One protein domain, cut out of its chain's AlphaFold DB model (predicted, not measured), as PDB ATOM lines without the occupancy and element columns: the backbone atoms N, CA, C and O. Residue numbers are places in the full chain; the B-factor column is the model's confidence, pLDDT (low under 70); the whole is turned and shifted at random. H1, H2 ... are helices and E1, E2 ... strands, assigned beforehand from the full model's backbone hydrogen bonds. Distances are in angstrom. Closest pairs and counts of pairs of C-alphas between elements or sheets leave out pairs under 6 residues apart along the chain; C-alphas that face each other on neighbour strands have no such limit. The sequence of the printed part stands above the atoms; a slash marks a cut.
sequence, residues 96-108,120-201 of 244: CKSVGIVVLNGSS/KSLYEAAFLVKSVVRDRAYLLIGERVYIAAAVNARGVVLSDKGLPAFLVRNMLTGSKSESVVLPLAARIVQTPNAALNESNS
ATOM      1  N   CYS A  96     339.258 442.276 445.294       49.59
ATOM      2  CA  CYS A  96     339.279 441.155 446.236       49.59
ATOM      3  C   CYS A  96     340.151 439.959 445.814       49.59
ATOM      4  O   CYS A  96     340.373 439.090 446.653       49.59
ATOM      5  N   LYS A  97     340.607 439.861 444.554       59.62
ATOM      6  CA  LYS A  97     341.340 438.672 444.061       59.62
ATOM      7  C   LYS A  97     342.745 438.931 443.509       59.62
ATOM      8  O   LYS A  97     343.479 437.965 443.339       59.62
ATOM      9  N   SER A  98     343.129 440.174 443.207       64.06
ATOM     10  CA  SER A  98     344.378 440.421 442.455       64.06
ATOM     11  C   SER A  98     345.154 441.695 442.800       64.06
ATOM     12  O   SER A  98     346.286 441.843 442.348       64.06
ATOM     13  N   VAL A  99     344.600 442.610 443.602       76.06
ATOM     14  CA  VAL A  99     345.227 443.918 443.848       76.06
ATOM     15  C   VAL A  99     345.840 443.950 445.244       76.06
ATOM     16  O   VAL A  99     345.117 443.988 446.231       76.06
ATOM     17  N   GLY A 100     347.173 443.949 445.324       82.19
ATOM     18  CA  GLY A 100     347.906 444.053 446.595       82.19
ATOM     19  C   GLY A 100     348.188 445.491 447.048       82.19
ATOM     20  O   GLY A 100     348.413 445.728 448.234       82.19
ATOM     21  N   ILE A 101     348.158 446.463 446.130       85.44
ATOM     22  CA  ILE A 101     348.458 447.877 446.401       85.44
ATOM     23  C   ILE A 101     347.462 448.751 445.636       85.44
ATOM     24  O   ILE A 101     347.221 448.526 444.453       85.44
ATOM     25  N   VAL A 102     346.902 449.755 446.308       88.75
ATOM     26  CA  VAL A 102     346.019 450.762 445.712       88.75
ATOM     27  C   VAL A 102     346.642 452.130 445.937       88.75
ATOM     28  O   VAL A 102     346.843 452.529 447.082       88.75
ATOM     29  N   VAL A 103     346.932 452.852 444.857       89.62
ATOM     30  CA  VAL A 103     347.464 454.219 444.919       89.62
ATOM     31  C   VAL A 103     346.357 455.190 444.535       89.62
ATOM     32  O   VAL A 103     345.799 455.084 443.445       89.62
ATOM     33  N   LEU A 104     346.037 456.130 445.423       88.81
ATOM     34  CA  LEU A 104     345.077 457.195 445.152       88.81
ATOM     35  C   LEU A 104     345.814 458.523 445.003       88.81
ATOM     36  O   LEU A 104     346.436 458.995 445.955       88.81
ATOM     37  N   ASN A 105     345.728 459.124 443.818       86.56
ATOM     38  CA  ASN A 105     346.332 460.420 443.528       86.56
ATOM     39  C   ASN A 105     345.246 461.495 443.387       86.56
ATOM     40  O   ASN A 105     344.189 461.235 442.815       86.56
ATOM     41  N   GLY A 106     345.496 462.692 443.914       74.81
ATOM     42  CA  GLY A 106     344.607 463.832 443.697       74.81
ATOM     43  C   GLY A 106     344.926 464.488 442.360       74.81
ATOM     44  O   GLY A 106     346.055 464.928 442.174       74.81
ATOM     45  N   SER A 107     343.956 464.569 441.448       66.12
ATOM     46  CA  SER A 107     344.106 465.402 440.251       66.12
ATOM     47  C   SER A 107     343.974 466.881 440.634       66.12
ATOM     48  O   SER A 107     343.131 467.271 441.453       66.12
ATOM     49  N   SER A 108     344.863 467.689 440.066       58.59
ATOM     50  CA  SER A 108     344.849 469.152 440.101       58.59
ATOM     51  C   SER A 108     344.257 469.756 438.827       58.59
ATOM     52  O   SER A 108     344.342 470.969 438.644       58.59
ATOM     53  N   LYS A 120     339.452 467.732 449.922       83.38
ATOM     54  CA  LYS A 120     338.232 467.168 450.523       83.38
ATOM     55  C   LYS A 120     337.744 465.963 449.723       83.38
ATOM     56  O   LYS A 120     337.510 464.910 450.306       83.38
ATOM     57  N   SER A 121     337.652 466.095 448.401       84.31
ATOM     58  CA  SER A 121     337.260 464.998 447.515       84.31
ATOM     59  C   SER A 121     338.258 463.840 447.585       84.31
ATOM     60  O   SER A 121     337.850 462.683 447.665       84.31
ATOM     61  N   LEU A 122     339.560 464.138 447.659       86.38
ATOM     62  CA  LEU A 122     340.594 463.125 447.861       86.38
ATOM     63  C   LEU A 122     340.468 462.430 449.223       86.38
ATOM     64  O   LEU A 122     340.606 461.211 449.291       86.38
ATOM     65  N   TYR A 123     340.183 463.172 450.298       91.00
ATOM     66  CA  TYR A 123     339.941 462.592 451.621       91.00
ATOM     67  C   TYR A 123     338.723 461.659 451.621       91.00
ATOM     68  O   TYR A 123     338.822 460.525 452.090       91.00
ATOM     69  N   GLU A 124     337.596 462.094 451.058       90.50
ATOM     70  CA  GLU A 124     336.372 461.290 450.983       90.50
ATOM     71  C   GLU A 124     336.583 460.025 450.140       90.50
ATOM     72  O   GLU A 124     336.255 458.918 450.578       90.50
ATOM     73  N   ALA A 125     337.210 460.160 448.969       89.62
ATOM     74  CA  ALA A 125     337.560 459.027 448.121       89.62
ATOM     75  C   ALA A 125     338.505 458.053 448.842       89.62
ATOM     76  O   ALA A 125     338.269 456.844 448.841       89.62
ATOM     77  N   ALA A 126     339.537 458.564 449.518       90.25
ATOM     78  CA  ALA A 126     340.475 457.754 450.289       90.25
ATOM     79  C   ALA A 126     339.781 456.998 451.427       90.25
ATOM     80  O   ALA A 126     340.045 455.813 451.632       90.25
ATOM     81  N   PHE A 127     338.866 457.654 452.140       91.88
ATOM     82  CA  PHE A 127     338.107 457.045 453.226       91.88
ATOM     83  C   PHE A 127     337.195 455.910 452.728       91.88
ATOM     84  O   PHE A 127     337.147 454.826 453.325       91.88
ATOM     85  N   LEU A 128     336.522 456.118 451.593       90.25
ATOM     86  CA  LEU A 128     335.688 455.103 450.944       90.25
ATOM     87  C   LEU A 128     336.513 453.908 450.462       90.25
ATOM     88  O   LEU A 128     336.186 452.761 450.775       90.25
ATOM     89  N   VAL A 129     337.610 454.165 449.745       88.38
ATOM     90  CA  VAL A 129     338.522 453.116 449.273       88.38
ATOM     91  C   VAL A 129     339.089 452.339 450.455       88.38
ATOM     92  O   VAL A 129     339.130 451.109 450.413       88.38
ATOM     93  N   LYS A 130     339.444 453.009 451.555       89.31
ATOM     94  CA  LYS A 130     339.933 452.326 452.752       89.31
ATOM     95  C   LYS A 130     338.882 451.419 453.387       89.31
ATOM     96  O   LYS A 130     339.203 450.296 453.765       89.31
ATOM     97  N   SER A 131     337.632 451.864 453.466       88.25
ATOM     98  CA  SER A 131     336.530 451.061 454.020       88.25
ATOM     99  C   SER A 131     336.250 449.794 453.207       88.25
ATOM    100  O   SER A 131     335.802 448.779 453.747       88.25
ATOM    101  N   VAL A 132     336.542 449.852 451.910       87.12
ATOM    102  CA  VAL A 132     336.378 448.763 450.948       87.12
ATOM    103  C   VAL A 132     337.557 447.796 450.979       87.12
ATOM    104  O   VAL A 132     337.373 446.577 450.993       87.12
ATOM    105  N   VAL A 133     338.774 448.330 450.939       85.69
ATOM    106  CA  VAL A 133     340.011 447.550 450.861       85.69
ATOM    107  C   VAL A 133     340.329 446.916 452.213       85.69
ATOM    108  O   VAL A 133     340.681 445.736 452.261       85.69
ATOM    109  N   ARG A 134     340.134 447.672 453.303       85.56
ATOM    110  CA  ARG A 134     340.493 447.312 454.681       85.56
ATOM    111  C   ARG A 134     341.940 446.823 454.736       85.56
ATOM    112  O   ARG A 134     342.831 447.577 454.361       85.56
ATOM    113  N   ASP A 135     342.148 445.564 455.104       83.62
ATOM    114  CA  ASP A 135     343.471 444.949 455.251       83.62
ATOM    115  C   ASP A 135     343.874 444.071 454.055       83.62
ATOM    116  O   ASP A 135     344.880 443.372 454.104       83.62
ATOM    117  N   ARG A 136     343.093 444.085 452.967       84.69
ATOM    118  CA  ARG A 136     343.335 443.221 451.796       84.69
ATOM    119  C   ARG A 136     344.324 443.804 450.794       84.69
ATOM    120  O   ARG A 136     344.883 443.057 450.001       84.69
ATOM    121  N   ALA A 137     344.524 445.118 450.815       86.38
ATOM    122  CA  ALA A 137     345.518 445.784 449.988       86.38
ATOM    123  C   ALA A 137     346.106 446.990 450.722       86.38
ATOM    124  O   ALA A 137     345.468 447.612 451.574       86.38
ATOM    125  N   TYR A 138     347.329 447.351 450.357       86.25
ATOM    126  CA  TYR A 138     347.984 448.535 450.885       86.25
ATOM    127  C   TYR A 138     347.457 449.785 450.188       86.25
ATOM    128  O   TYR A 138     347.768 450.032 449.025       86.25
ATOM    129  N   LEU A 139     346.668 450.586 450.904       89.75
ATOM    130  CA  LEU A 139     346.264 451.907 450.431       89.75
ATOM    131  C   LEU A 139     347.408 452.911 450.622       89.75
ATOM    132  O   LEU A 139     347.834 453.152 451.758       89.75
ATOM    133  N   LEU A 140     347.851 453.513 449.519       90.50
ATOM    134  CA  LEU A 140     348.838 454.588 449.464       90.50
ATOM    135  C   LEU A 140     348.200 455.862 448.890       90.50
ATOM    136  O   LEU A 140     347.443 455.796 447.923       90.50
ATOM    137  N   ILE A 141     348.509 457.023 449.468       89.88
ATOM    138  CA  ILE A 141     348.029 458.332 448.987       89.88
ATOM    139  C   ILE A 141     349.171 459.075 448.292       89.88
ATOM    140  O   ILE A 141     350.274 459.122 448.825       89.88
ATOM    141  N   GLY A 142     348.930 459.668 447.127       87.88
ATOM    142  CA  GLY A 142     349.921 460.485 446.423       87.88
ATOM    143  C   GLY A 142     350.119 461.849 447.085       87.88
ATOM    144  O   GLY A 142     349.142 462.560 447.307       87.88
ATOM    145  N   GLU A 143     351.372 462.184 447.410       83.44
ATOM    146  CA  GLU A 143     351.953 463.453 447.904       83.44
ATOM    147  C   GLU A 143     351.358 464.060 449.193       83.44
ATOM    148  O   GLU A 143     352.034 464.770 449.940       83.44
ATOM    149  N   ARG A 144     350.094 463.776 449.507       88.00
ATOM    150  CA  ARG A 144     349.295 464.403 450.560       88.00
ATOM    151  C   ARG A 144     349.412 463.629 451.870       88.00
ATOM    152  O   ARG A 144     348.488 462.933 452.292       88.00
ATOM    153  N   VAL A 145     350.544 463.806 452.547       89.44
ATOM    154  CA  VAL A 145     350.862 463.145 453.829       89.44
ATOM    155  C   VAL A 145     349.794 463.374 454.899       89.44
ATOM    156  O   VAL A 145     349.406 462.440 455.595       89.44
ATOM    157  N   TYR A 146     349.268 464.596 455.007       89.44
ATOM    158  CA  TYR A 146     348.239 464.928 455.996       89.44
ATOM    159  C   TYR A 146     346.922 464.173 455.754       89.44
ATOM    160  O   TYR A 146     346.288 463.734 456.708       89.44
ATOM    161  N   ILE A 147     346.532 463.952 454.491       89.81
ATOM    162  CA  ILE A 147     345.349 463.148 454.142       89.81
ATOM    163  C   ILE A 147     345.615 461.685 454.468       89.81
ATOM    164  O   ILE A 147     344.764 461.034 455.067       89.81
ATOM    165  N   ALA A 148     346.801 461.179 454.124       90.31
ATOM    166  CA  ALA A 148     347.204 459.814 454.440       90.31
ATOM    167  C   ALA A 148     347.161 459.533 455.947       90.31
ATOM    168  O   ALA A 148     346.647 458.492 456.357       90.31
ATOM    169  N   ALA A 149     347.635 460.475 456.765       89.12
ATOM    170  CA  ALA A 149     347.516 460.413 458.217       89.12
ATOM    171  C   ALA A 149     346.042 460.430 458.655       89.12
ATOM    172  O   ALA A 149     345.611 459.542 459.387       89.12
ATOM    173  N   ALA A 150     345.244 461.372 458.140       90.44
ATOM    174  CA  ALA A 150     343.842 461.544 458.523       90.44
ATOM    175  C   ALA A 150     342.957 460.333 458.183       90.44
ATOM    176  O   ALA A 150     342.080 459.970 458.961       90.44
ATOM    177  N   VAL A 151     343.188 459.675 457.043       89.81
ATOM    178  CA  VAL A 151     342.481 458.434 456.672       89.81
ATOM    179  C   VAL A 151     343.165 457.187 457.234       89.81
ATOM    180  O   VAL A 151     342.679 456.072 457.045       89.81
ATOM    181  N   ASN A 152     344.294 457.335 457.930       89.62
ATOM    182  CA  ASN A 152     345.129 456.245 458.427       89.62
ATOM    183  C   ASN A 152     345.564 455.273 457.290       89.62
ATOM    184  O   ASN A 152     345.562 454.049 457.435       89.62
ATOM    185  N   ALA A 153     345.898 455.795 456.109       88.69
ATOM    186  CA  ALA A 153     346.435 455.007 454.994       88.69
ATOM    187  C   ALA A 153     347.720 454.263 455.402       88.69
ATOM    188  O   ALA A 153     348.386 454.631 456.375       88.69
ATOM    189  N   ARG A 154     348.109 453.202 454.679       87.44
ATOM    190  CA  ARG A 154     349.342 452.466 455.022       87.44
ATOM    191  C   ARG A 154     350.595 453.273 454.690       87.44
ATOM    192  O   ARG A 154     351.609 453.118 455.368       87.44
ATOM    193  N   GLY A 155     350.514 454.139 453.690       89.50
ATOM    194  CA  GLY A 155     351.659 454.907 453.246       89.50
ATOM    195  C   GLY A 155     351.323 456.037 452.291       89.50
ATOM    196  O   GLY A 155     350.155 456.320 452.012       89.50
ATOM    197  N   VAL A 156     352.380 456.675 451.801       89.94
ATOM    198  CA  VAL A 156     352.328 457.795 450.859       89.94
ATOM    199  C   VAL A 156     353.263 457.515 449.689       89.94
ATOM    200  O   VAL A 156     354.339 456.946 449.870       89.94
ATOM    201  N   VAL A 157     352.848 457.924 448.494       89.38
ATOM    202  CA  VAL A 157     353.693 457.945 447.299       89.38
ATOM    203  C   VAL A 157     354.150 459.378 447.052       89.38
ATOM    204  O   VAL A 157     353.329 460.287 447.017       89.38
ATOM    205  N   LEU A 158     355.450 459.593 446.914       88.00
ATOM    206  CA  LEU A 158     356.097 460.894 446.820       88.00
ATOM    207  C   LEU A 158     356.693 461.066 445.427       88.00
ATOM    208  O   LEU A 158     357.245 460.127 444.852       88.00
ATOM    209  N   SER A 159     356.588 462.272 444.887       81.75
ATOM    210  CA  SER A 159     357.296 462.648 443.669       81.75
ATOM    211  C   SER A 159     358.727 463.076 443.970       81.75
ATOM    212  O   SER A 159     359.110 463.314 445.120       81.75
ATOM    213  N   ASP A 160     359.519 463.241 442.914       77.75
ATOM    214  CA  ASP A 160     360.899 463.700 443.033       77.75
ATOM    215  C   ASP A 160     361.034 465.099 443.642       77.75
ATOM    216  O   ASP A 160     362.051 465.403 444.262       77.75
ATOM    217  N   LYS A 161     359.991 465.924 443.521       80.50
ATOM    218  CA  LYS A 161     359.920 467.276 444.091       80.50
ATOM    219  C   LYS A 161     359.173 467.323 445.432       80.50
ATOM    220  O   LYS A 161     358.960 468.408 445.968       80.50
ATOM    221  N   GLY A 162     358.727 466.172 445.936       77.81
ATOM    222  CA  GLY A 162     357.941 466.052 447.157       77.81
ATOM    223  C   GLY A 162     358.771 466.151 448.439       77.81
ATOM    224  O   GLY A 162     359.979 466.385 448.425       77.81
ATOM    225  N   LEU A 163     358.100 465.954 449.577       82.44
ATOM    226  CA  LEU A 163     358.771 465.884 450.876       82.44
ATOM    227  C   LEU A 163     359.775 464.716 450.905       82.44
ATOM    228  O   LEU A 163     359.455 463.646 450.386       82.44
ATOM    229  N   PRO A 164     360.941 464.864 451.557       83.19
ATOM    230  CA  PRO A 164     361.870 463.757 451.753       83.19
ATOM    231  C   PRO A 164     361.213 462.576 452.477       83.19
ATOM    232  O   PRO A 164     360.494 462.764 453.464       83.19
ATOM    233  N   ALA A 165     361.501 461.349 452.035       81.81
ATOM    234  CA  ALA A 165     360.868 460.137 452.560       81.81
ATOM    235  C   ALA A 165     361.035 459.972 454.082       81.81
ATOM    236  O   ALA A 165     360.083 459.588 454.765       81.81
ATOM    237  N   PHE A 166     362.203 460.331 454.636       80.62
ATOM    238  CA  PHE A 166     362.455 460.261 456.080       80.62
ATOM    239  C   PHE A 166     361.485 461.149 456.878       80.62
ATOM    240  O   PHE A 166     360.950 460.729 457.907       80.62
ATOM    241  N   LEU A 167     361.210 462.358 456.375       86.25
ATOM    242  CA  LEU A 167     360.337 463.325 457.032       86.25
ATOM    243  C   LEU A 167     358.892 462.829 457.007       86.25
ATOM    244  O   LEU A 167     358.197 462.864 458.019       86.25
ATOM    245  N   VAL A 168     358.466 462.291 455.864       88.19
ATOM    246  CA  VAL A 168     357.131 461.708 455.694       88.19
ATOM    247  C   VAL A 168     356.922 460.520 456.620       88.19
ATOM    248  O   VAL A 168     355.879 460.419 457.266       88.19
ATOM    249  N   ARG A 169     357.921 459.642 456.729       84.19
ATOM    250  CA  ARG A 169     357.870 458.497 457.638       84.19
ATOM    251  C   ARG A 169     357.677 458.958 459.078       84.19
ATOM    252  O   ARG A 169     356.765 458.457 459.725       84.19
ATOM    253  N   ASN A 170     358.452 459.952 459.521       84.31
ATOM    254  CA  ASN A 170     358.350 460.524 460.865       84.31
ATOM    255  C   ASN A 170     356.958 461.129 461.139       84.31
ATOM    256  O   ASN A 170     356.342 460.867 462.174       84.31
ATOM    257  N   MET A 171     356.424 461.885 460.174       85.31
ATOM    258  CA  MET A 171     355.078 462.463 460.261       85.31
ATOM    259  C   MET A 171     353.990 461.385 460.373       85.31
ATOM    260  O   MET A 171     353.048 461.533 461.148       85.31
ATOM    261  N   LEU A 172     354.115 460.284 459.626       81.69
ATOM    262  CA  LEU A 172     353.135 459.198 459.651       81.69
ATOM    263  C   LEU A 172     353.265 458.307 460.896       81.69
ATOM    264  O   LEU A 172     352.244 457.829 461.391       81.69
ATOM    265  N   THR A 173     354.467 458.088 461.436       76.44
ATOM    266  CA  THR A 173     354.653 457.335 462.691       76.44
ATOM    267  C   THR A 173     354.083 458.076 463.891       76.44
ATOM    268  O   THR A 173     353.437 457.452 464.725       76.44
ATOM    269  N   GLY A 174     354.217 459.407 463.939       63.44
ATOM    270  CA  GLY A 174     353.586 460.220 464.985       63.44
ATOM    271  C   GLY A 174     352.052 460.148 464.980       63.44
ATOM    272  O   GLY A 174     351.422 460.382 466.004       63.44
ATOM    273  N   SER A 175     351.447 459.775 463.845       59.56
ATOM    274  CA  SER A 175     349.991 459.624 463.697       59.56
ATOM    275  C   SER A 175     349.449 458.228 464.045       59.56
ATOM    276  O   SER A 175     348.234 458.032 464.033       59.56
ATOM    277  N   LYS A 176     350.316 457.248 464.352       60.38
ATOM    278  CA  LYS A 176     349.937 455.854 464.645       60.38
ATOM    279  C   LYS A 176     350.616 455.353 465.921       60.38
ATOM    280  O   LYS A 176     351.694 454.774 465.856       60.38
ATOM    281  N   SER A 177     349.962 455.501 467.070       48.16
ATOM    282  CA  SER A 177     350.470 454.983 468.350       48.16
ATOM    283  C   SER A 177     350.361 453.454 468.513       48.16
ATOM    284  O   SER A 177     350.948 452.918 469.444       48.16
ATOM    285  N   GLU A 178     349.655 452.740 467.623       47.41
ATOM    286  CA  GLU A 178     349.401 451.283 467.743       47.41
ATOM    287  C   GLU A 178     349.984 450.412 466.607       47.41
ATOM    288  O   GLU A 178     349.835 449.191 466.618       47.41
ATOM    289  N   SER A 179     350.657 450.986 465.600       49.09
ATOM    290  CA  SER A 179     351.178 450.206 464.463       49.09
ATOM    291  C   SER A 179     352.629 449.774 464.686       49.09
ATOM    292  O   SER A 179     353.539 450.583 464.536       49.09
ATOM    293  N   VAL A 180     352.857 448.477 464.930       48.03
ATOM    294  CA  VAL A 180     354.204 447.853 464.995       48.03
ATOM    295  C   VAL A 180     354.945 447.929 463.645       48.03
ATOM    296  O   VAL A 180     356.164 447.805 463.579       48.03
ATOM    297  N   VAL A 181     354.220 448.170 462.547       54.34
ATOM    298  CA  VAL A 181     354.791 448.291 461.200       54.34
ATOM    299  C   VAL A 181     354.912 449.757 460.808       54.34
ATOM    300  O   VAL A 181     353.929 450.506 460.831       54.34
ATOM    301  N   LEU A 182     356.120 450.149 460.405       58.22
ATOM    302  CA  LEU A 182     356.421 451.507 459.975       58.22
ATOM    303  C   LEU A 182     355.641 451.855 458.685       58.22
ATOM    304  O   LEU A 182     355.536 451.013 457.789       58.22
ATOM    305  N   PRO A 183     355.085 453.074 458.573       71.19
ATOM    306  CA  PRO A 183     354.397 453.545 457.374       71.19
ATOM    307  C   PRO A 183     355.289 453.458 456.134       71.19
ATOM    308  O   PRO A 183     356.483 453.753 456.205       71.19
ATOM    309  N   LEU A 184     354.696 453.081 455.000       77.75
ATOM    310  CA  LEU A 184     355.406 452.995 453.724       77.75
ATOM    311  C   LEU A 184     355.529 454.394 453.102       77.75
ATOM    312  O   LEU A 184     354.537 455.113 452.990       77.75
ATOM    313  N   ALA A 185     356.727 454.770 452.671       75.69
ATOM    314  CA  ALA A 185     356.954 455.938 451.829       75.69
ATOM    315  C   ALA A 185     357.639 455.450 450.552       75.69
ATOM    316  O   ALA A 185     358.721 454.878 450.623       75.69
ATOM    317  N   ALA A 186     356.982 455.612 449.405       76.62
ATOM    318  CA  ALA A 186     357.521 455.205 448.109       76.62
ATOM    319  C   ALA A 186     357.802 456.445 447.262       76.62
ATOM    320  O   ALA A 186     356.998 457.373 447.283       76.62
ATOM    321  N   ARG A 187     358.902 456.465 446.506       75.25
ATOM    322  CA  ARG A 187     359.214 457.544 445.561       75.25
ATOM    323  C   ARG A 187     358.978 457.070 444.130       75.25
ATOM    324  O   ARG A 187     359.389 455.966 443.780       75.25
ATOM    325  N   ILE A 188     358.304 457.880 443.317       74.12
ATOM    326  CA  ILE A 188     358.172 457.610 441.880       74.12
ATOM    327  C   ILE A 188     359.424 458.132 441.197       74.12
ATOM    328  O   ILE A 188     359.641 459.337 441.175       74.12
ATOM    329  N   VAL A 189     360.199 457.224 440.612       69.56
ATOM    330  CA  VAL A 189     361.433 457.557 439.907       69.56
ATOM    331  C   VAL A 189     361.212 457.412 438.403       69.56
ATOM    332  O   VAL A 189     360.804 456.354 437.928       69.56
ATOM    333  N   GLN A 190     361.485 458.476 437.648       71.69
ATOM    334  CA  GLN A 190     361.249 458.510 436.198       71.69
ATOM    335  C   GLN A 190     362.391 457.908 435.365       71.69
ATOM    336  O   GLN A 190     362.181 457.550 434.210       71.69
ATOM    337  N   THR A 191     363.602 457.796 435.924       69.94
ATOM    338  CA  THR A 191     364.784 457.313 435.192       69.94
ATOM    339  C   THR A 191     365.513 456.206 435.958       69.94
ATOM    340  O   THR A 191     365.608 456.268 437.184       69.94
ATOM    341  N   PRO A 192     366.084 455.200 435.271       66.75
ATOM    342  CA  PRO A 192     366.796 454.102 435.930       66.75
ATOM    343  C   PRO A 192     368.014 454.586 436.736       66.75
ATOM    344  O   PRO A 192     368.287 454.062 437.811       66.75
ATOM    345  N   ASN A 193     368.696 455.640 436.276       67.38
ATOM    346  CA  ASN A 193     369.825 456.235 436.998       67.38
ATOM    347  C   ASN A 193     369.389 456.890 438.313       67.38
ATOM    348  O   ASN A 193     370.079 456.771 439.323       67.38
ATOM    349  N   ALA A 194     368.226 457.549 438.324       63.12
ATOM    350  CA  ALA A 194     367.666 458.079 439.557       63.12
ATOM    351  C   ALA A 194     367.264 456.939 440.512       63.12
ATOM    352  O   ALA A 194     367.520 457.046 441.703       63.12
ATOM    353  N   ALA A 195     366.757 455.805 440.011       61.41
ATOM    354  CA  ALA A 195     366.403 454.668 440.868       61.41
ATOM    355  C   ALA A 195     367.634 454.078 441.578       61.41
ATOM    356  O   ALA A 195     367.573 453.764 442.767       61.41
ATOM    357  N   LEU A 196     368.766 453.980 440.869       62.44
ATOM    358  CA  LEU A 196     370.035 453.509 441.433       62.44
ATOM    359  C   LEU A 196     370.606 454.467 442.486       62.44
ATOM    360  O   LEU A 196     371.097 454.021 443.521       62.44
ATOM    361  N   ASN A 197     370.524 455.778 442.253       61.97
ATOM    362  CA  ASN A 197     371.008 456.772 443.214       61.97
ATOM    363  C   ASN A 197     370.190 456.769 444.512       61.97
ATOM    364  O   ASN A 197     370.755 456.913 445.594       61.97
ATOM    365  N   GLU A 198     368.880 456.550 444.412       60.59
ATOM    366  CA  GLU A 198     367.989 456.502 445.571       60.59
ATOM    367  C   GLU A 198     368.183 455.232 446.404       60.59
ATOM    368  O   GLU A 198     368.237 455.324 447.630       60.59
ATOM    369  N   SER A 199     368.390 454.073 445.765       57.06
ATOM    370  CA  SER A 199     368.679 452.814 446.471       57.06
ATOM    371  C   SER A 199     369.939 452.889 447.341       57.06
ATOM    372  O   SER A 199     370.028 452.176 448.331       57.06
ATOM    373  N   ASN A 200     370.898 453.749 446.988       52.50
ATOM    374  CA  ASN A 200     372.153 453.932 447.725       52.50
ATOM    375  C   ASN A 200     372.085 455.067 448.766       52.50
ATOM    376  O   ASN A 200     373.077 455.353 449.438       52.50
ATOM    377  N   SER A 201     370.954 455.773 448.858       51.56
ATOM    378  CA  SER A 201     370.805 456.960 449.710       51.56
ATOM    379  C   SER A 201     370.321 456.644 451.130       51.56
ATOM    380  O   SER A 201     370.575 457.437 452.039       51.56
TER     381      SER A 201
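Overview. This is residues 96 to 108 and 120 to 201 of the 244 residues of an uncharacterized protein of Populus trichocarpa (UniProt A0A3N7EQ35). A small, strongly twisted sheet of four parallel strands has three helices, H1, H2 and H3, over one face, while its other face is bare. A short fourth helix, H4, lies off the sheet past the end of E4 and touches no helix. The printed part has 95 residues, in the order E1 H1 E2 H2 E3 H3 E4 H4, and the sheet runs E1 E2 E3 E4. The class is mixed, helices and strands; the whole is compact, with a radius of gyration of the C-alphas of 13.6 A and spans of 37 by 29 by 29 A.

Arrangement. Start at edge strand E1, residues 101 to 104, parallel to E2, residues 138 to 142, at 28 degrees; look for N 102 and O 138, 2.9 A apart. E2 is parallel to E3, residues 155 to 158, at 35 degrees, with N 157 and O 141 at 2.9 A. E3 is parallel to edge strand E4, residues 184 to 187, at 13 degrees, with N 158 and O 186 at 2.7 A. The sheet is only just strongly twisted, with C-alphas up to 4.2 A off its best plane. H1, residues 120 to 133, is on the sheet over E1 and E2, at a height over the sheet of 10.1 A; its closest C-alphas to E2 are those of Lys 130 and Leu 139, 6.8 A apart. H2, residues 145 to 150, and H3, residues 165 to 174, are on the same face, making two layers, helices on one face of a sheet. H1, with residues 122 to 123 alone, only just touches H2, with 3 pairs of C-alphas within 8 A, the closest Tyr 123 and Ile 147 at 6.0 A. H2 and H3 touch at a shallow tilt of 17 degrees, the same way; their closest C-alphas, Ala 149 and Leu 172, are 5.9 A apart. E2, H2, E3 and E3, H3, E4 are strand-helix-strand units, parallel neighbour strands joined through a helix, with right-handed crossovers. H4, residues 192 to 199, is not on the sheet and is apart from H3. In H1, H2, H3 and H4 every O i to N i+4 pair is within hydrogen-bond range.

Along the chain. Find C-alpha 101 at (348.458, 447.877, 446.401), where E1 begins. Find C-alpha 120 at (338.232, 467.168, 450.523); from there H1 runs 19.7 A. E2 is 12.9 A long and H3 14.4 A. H4 ends at C-alpha 199, (368.679, 452.814, 446.471), after 10.8 A.

Size, cuts and confidence. The C-alphas farthest apart, Ser 131 and Asn 193, are 37.8 A apart. Residues 109 to 119 are not printed; C-alphas 108 and 120 are 12.5 A apart across the cut. Of the links printed whole, none is long. Look for low confidence, pLDDT under 70, at residues 96 to 98, 107 to 108, 174 to 182, 189 and 191 to 201.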